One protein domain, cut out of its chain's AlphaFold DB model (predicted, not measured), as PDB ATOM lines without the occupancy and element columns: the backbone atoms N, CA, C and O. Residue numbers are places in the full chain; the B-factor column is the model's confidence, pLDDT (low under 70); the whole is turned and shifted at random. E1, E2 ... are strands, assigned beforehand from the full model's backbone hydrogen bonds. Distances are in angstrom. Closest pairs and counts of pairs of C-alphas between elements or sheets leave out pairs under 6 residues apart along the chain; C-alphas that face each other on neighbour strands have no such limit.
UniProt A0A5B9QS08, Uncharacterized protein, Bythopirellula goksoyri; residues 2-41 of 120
ATOM      1  N   ALA A   2     252.740 246.265 185.956       48.50
ATOM      2  CA  ALA A   2     253.862 245.438 186.385       48.50
ATOM      3  C   ALA A   2     253.708 244.055 185.736       48.50
ATOM      4  O   ALA A   2     252.702 243.389 185.956       48.50
ATOM      5  N   ARG A   3     254.637 243.697 184.851       63.88
ATOM      6  CA  ARG A   3     254.678 242.404 184.152       63.88
ATOM      7  C   ARG A   3     255.825 241.597 184.766       63.88
ATOM      8  O   ARG A   3     256.736 242.211 185.327       63.88
ATOM      9  N   ASP A   4     255.731 240.274 184.720       70.62
ATOM     10  CA  ASP A   4     256.731 239.347 185.272       70.62
ATOM     11  C   ASP A   4     256.943 239.540 186.783       70.62
ATOM     12  O   ASP A   4     258.059 239.668 187.284       70.62
ATOM     13  N   GLN A   5     255.834 239.649 187.515       75.75
ATOM     14  CA  GLN A   5     255.840 239.755 188.972       75.75
ATOM     15  C   GLN A   5     255.598 238.382 189.593       75.75
ATOM     16  O   GLN A   5     254.864 237.566 189.043       75.75
ATOM     17  N   VAL A   6     256.184 238.151 190.760       79.94
ATOM     18  CA  VAL A   6     255.878 236.986 191.589       79.94
ATOM     19  C   VAL A   6     254.841 237.413 192.617       79.94
ATOM     20  O   VAL A   6     255.055 238.398 193.328       79.94
ATOM     21  N   LEU A   7     253.732 236.683 192.706       83.31
ATOM     22  CA  LEU A   7     252.864 236.756 193.874       83.31
ATOM     23  C   LEU A   7     253.295 235.655 194.832       83.31
ATOM     24  O   LEU A   7     253.202 234.473 194.523       83.31
ATOM     25  N   SER A   8     253.813 236.065 195.981       87.31
ATOM     26  CA  SER A   8     254.286 235.165 197.020       87.31
ATOM     27  C   SER A   8     253.686 235.512 198.372       87.31
ATOM     28  O   SER A   8     253.203 236.623 198.606       87.31
ATOM     29  N   GLY A   9     253.705 234.533 199.267       87.62
ATOM     30  CA  GLY A   9     253.196 234.673 200.619       87.62
ATOM     31  C   GLY A   9     253.552 233.480 201.492       87.62
ATOM     32  O   GLY A   9     254.379 232.638 201.144       87.62
ATOM     33  N   THR A  10     252.923 233.430 202.660       85.69
ATOM     34  CA  THR A  10     253.061 232.339 203.621       85.69
ATOM     35  C   THR A  10     251.664 231.875 204.008       85.69
ATOM     36  O   THR A  10     250.804 232.702 204.314       85.69
ATOM     37  N   LEU A  11     251.427 230.569 203.944       78.12
ATOM     38  CA  LEU A  11     250.177 229.941 204.356       78.12
ATOM     39  C   LEU A  11     250.042 229.950 205.887       78.12
ATOM     40  O   LEU A  11     250.998 230.218 206.618       78.12
ATOM     41  N   ALA A  12     248.844 229.639 206.386       65.62
ATOM     42  CA  ALA A  12     248.563 229.592 207.824       65.62
ATOM     43  C   ALA A  12     249.412 228.548 208.578       65.62
ATOM     44  O   ALA A  12     249.675 228.710 209.767       65.62
ATOM     45  N   ASP A  13     249.883 227.508 207.887       70.56
ATOM     46  CA  ASP A  13     250.798 226.493 208.422       70.56
ATOM     47  C   ASP A  13     252.282 226.921 208.387       70.56
ATOM     48  O   ASP A  13     253.165 226.156 208.779       70.56
ATOM     49  N   GLY A  14     252.571 228.145 207.932       73.50
ATOM     50  CA  GLY A  14     253.923 228.686 207.814       73.50
ATOM     51  C   GLY A  14     254.651 228.291 206.527       73.50
ATOM     52  O   GLY A  14     255.787 228.729 206.325       73.50
ATOM     53  N   THR A  15     254.043 227.492 205.648       82.81
ATOM     54  CA  THR A  15     254.673 227.114 204.380       82.81
ATOM     55  C   THR A  15     254.649 228.284 203.389       82.81
ATOM     56  O   THR A  15     253.636 228.980 203.264       82.81
ATOM     57  N   PRO A  16     255.766 228.581 202.702       91.25
ATOM     58  CA  PRO A  16     255.781 229.618 201.683       91.25
ATOM     59  C   PRO A  16     255.096 229.129 200.405       91.25
ATOM     60  O   PRO A  16     255.164 227.949 200.067       91.25
ATOM     61  N   PHE A  17     254.500 230.060 199.668       84.00
ATOM     62  CA  PHE A  17     254.084 229.839 198.287       84.00
ATOM     63  C   PHE A  17     254.545 231.004 197.419       84.00
ATOM     64  O   PHE A  17     254.656 232.144 197.883       84.00
ATOM     65  N   ASP A  18     254.761 230.722 196.147       85.56
ATOM     66  CA  ASP A  18     255.039 231.700 195.116       85.56
ATOM     67  C   ASP A  18     254.483 231.224 193.776       85.56
ATOM     68  O   ASP A  18     254.452 230.034 193.478       85.56
ATOM     69  N   PHE A  19     253.999 232.170 192.979       78.06
ATOM     70  CA  PHE A  19     253.576 231.912 191.612       78.06
ATOM     71  C   PHE A  19     253.962 233.066 190.703       78.06
ATOM     72  O   PHE A  19     253.883 234.247 191.067       78.06
ATOM     73  N   LEU A  20     254.391 232.709 189.496       77.50
ATOM     74  CA  LEU A  20     254.759 233.665 188.467       77.50
ATOM     75  C   LEU A  20     253.496 234.194 187.786       77.50
ATOM     76  O   LEU A  20     252.727 233.453 187.182       77.50
ATOM     77  N   LEU A  21     253.288 235.509 187.843       76.44
ATOM     78  CA  LEU A  21     252.230 236.180 187.095       76.44
ATOM     79  C   LEU A  21     252.710 236.439 185.660       76.44
ATOM     80  O   LEU A  21     253.072 237.567 185.306       76.44
ATOM     81  N   SER A  22     252.731 235.387 184.836       72.25
ATOM     82  CA  SER A  22     253.080 235.497 183.418       72.25
ATOM     83  C   SER A  22     251.846 235.753 182.554       72.25
ATOM     84  O   SER A  22     250.852 235.029 182.600       72.25
ATOM     85  N   SER A  23     251.942 236.778 181.699       67.56
ATOM     86  CA  SER A  23     250.995 236.997 180.591       67.56
ATOM     87  C   SER A  23     251.448 236.320 179.292       67.56
ATOM     88  O   SER A  23     250.827 236.505 178.244       67.56
ATOM     89  N   ASN A  24     252.563 235.587 179.331       72.31
ATOM     90  CA  ASN A  24     253.104 234.895 178.178       72.31
ATOM     91  C   ASN A  24     252.555 233.470 178.125       72.31
ATOM     92  O   ASN A  24     252.989 232.584 178.851       72.31
ATOM     93  N   ARG A  25     251.616 233.244 177.208       68.19
ATOM     94  CA  ARG A  25     250.965 231.941 177.004       68.19
ATOM     95  C   ARG A  25     251.922 230.827 176.556       68.19
ATOM     96  O   ARG A  25     251.514 229.674 176.477       68.19
ATOM     97  N   LEU A  26     253.159 231.171 176.204       73.31
ATOM     98  CA  LEU A  26     254.170 230.219 175.756       73.31
ATOM     99  C   LEU A  26     255.027 229.657 176.901       73.31
ATOM    100  O   LEU A  26     255.769 228.709 176.652       73.31
ATOM    101  N   ASP A  27     254.911 230.191 178.121       68.25
ATOM    102  CA  ASP A  27     255.509 229.583 179.313       68.25
ATOM    103  C   ASP A  27     254.573 228.483 179.833       68.25
ATOM    104  O   ASP A  27     253.399 228.727 180.106       68.25
ATOM    105  N   LEU A  28     255.077 227.248 179.881       60.22
ATOM    106  CA  LEU A  28     254.258 226.037 180.020       60.22
ATOM    107  C   LEU A  28     253.731 225.769 181.434       60.22
ATOM    108  O   LEU A  28     252.813 224.962 181.558       60.22
ATOM    109  N   ASP A  29     254.266 226.435 182.456       66.81
ATOM    110  CA  ASP A  29     253.952 226.074 183.840       66.81
ATOM    111  C   ASP A  29     252.949 227.036 184.511       66.81
ATOM    112  O   ASP A  29     252.042 226.544 185.171       66.81
ATOM    113  N   ASP A  30     252.977 228.358 184.248       67.31
ATOM    114  CA  ASP A  30     252.148 229.340 184.989       67.31
ATOM    115  C   ASP A  30     251.607 230.511 184.127       67.31
ATOM    116  O   ASP A  30     251.962 231.679 184.314       67.31
ATOM    117  N   TYR A  31     250.722 230.238 183.158       70.19
ATOM    118  CA  TYR A  31     250.020 231.300 182.413       70.19
ATOM    119  C   TYR A  31     248.725 231.736 183.114       70.19
ATOM    120  O   TYR A  31     247.781 230.952 183.233       70.19
ATOM    121  N   PHE A  32     248.633 233.024 183.463       69.69
ATOM    122  CA  PHE A  32     247.389 233.650 183.915       69.69
ATOM    123  C   PHE A  32     246.775 234.495 182.800       69.69
ATOM    124  O   PHE A  32     247.417 235.384 182.234       69.69
ATOM    125  N   ASP A  33     245.494 234.252 182.509       73.25
ATOM    126  CA  ASP A  33     244.747 235.153 181.638       73.25
ATOM    127  C   ASP A  33     244.734 236.561 182.260       73.25
ATOM    128  O   ASP A  33     244.483 236.684 183.462       73.25
ATOM    129  N   PRO A  34     244.959 237.636 181.486       73.00
ATOM    130  CA  PRO A  34     244.886 239.004 182.003       73.00
ATOM    131  C   PRO A  34     243.552 239.360 182.676       73.00
ATOM    132  O   PRO A  34     243.492 240.336 183.419       73.00
ATOM    133  N   ASN A  35     242.490 238.593 182.410       77.75
ATOM    134  CA  ASN A  35     241.165 238.751 183.004       77.75
ATOM    135  C   ASN A  35     240.853 237.690 184.075       77.75
ATOM    136  O   ASN A  35     239.714 237.610 184.536       77.75
ATOM    137  N   ALA A  36     241.821 236.852 184.452       76.88
ATOM    138  CA  ALA A  36     241.649 235.884 185.525       76.88
ATOM    139  C   ALA A  36     241.444 236.602 186.868       76.88
ATOM    140  O   ALA A  36     242.089 237.608 187.167       76.88
ATOM    141  N   MET A  37     240.551 236.061 187.696       79.00
ATOM    142  CA  MET A  37     240.352 236.518 189.069       79.00
ATOM    143  C   MET A  37     241.102 235.598 190.029       79.00
ATOM    144  O   MET A  37     240.981 234.378 189.939       79.00
ATOM    145  N   VAL A  38     241.848 236.189 190.963       75.62
ATOM    146  CA  VAL A  38     242.439 235.465 192.094       75.62
ATOM    147  C   VAL A  38     241.456 235.532 193.257       75.62
ATOM    148  O   VAL A  38     241.175 236.615 193.771       75.62
ATOM    149  N   THR A  39     240.937 234.380 193.670       75.19
ATOM    150  CA  THR A  39     240.095 234.262 194.865       75.19
ATOM    151  C   THR A  39     240.960 233.822 196.037       75.19
ATOM    152  O   THR A  39     241.575 232.761 195.993       75.19
ATOM    153  N   LEU A  40     241.000 234.640 197.088       72.69
ATOM    154  CA  LEU A  40     241.617 234.291 198.364       72.69
ATOM    155  C   LEU A  40     240.517 233.804 199.306       72.69
ATOM    156  O   LEU A  40     239.715 234.608 199.782       72.69
ATOM    157  N   THR A  41     240.473 232.501 199.565       65.44
ATOM    158  CA  THR A  41     239.550 231.922 200.546       65.44
ATOM    159  C   THR A  41     240.285 231.750 201.865       65.44
ATOM    160  O   THR A  41     241.268 231.013 201.941       65.44
TER     161      THR A  41
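AT A GLANCE: This is residues 2 to 41 of the 120 residues of an uncharacterized protein of Bythopirellula goksoyri (UniProt A0A5B9QS08). This domain has little regular structure: a lone two-stranded hairpin, E1 and E2, followed by a long stretch with no named element that loops at one end of it and then runs out as a tail, whose residues 35 to 41 stand free. The printed part has 40 residues, with no named helix and two antiparallel strands; the class is all strand, with under half of the residues in named elements. It is loose, with a radius of gyration of the C-alphas of 11.5 A, and elongated, spanning 33 by 19 by 17 A.

IN THESE COORDINATES: E1, residues 5 to 10, begins at C-alpha 5 (255.840, 239.755, 188.972) and is 16.7 A long. E2, residues 16 to 21, is 16.4 A long and ends at C-alpha 21 (252.230, 236.180, 187.095).

HOW THE PARTS SIT: E1 and E2 form a hairpin with a tight link, antiparallel at 162 degrees. C-alphas 8 and 18 face each other at 4.0 A. N 7 and O 19, 2.9 A apart, are within hydrogen-bond range, as are N 17 and O 9, at 3.0 A.

THE WHOLE: The C-alphas farthest apart, of Asp 13 and Leu 26, are 33.1 A apart. The printed part has no cut. Mean pLDDT of the printed part is 74.3; 11 residues are under 70, among them 27 to 30.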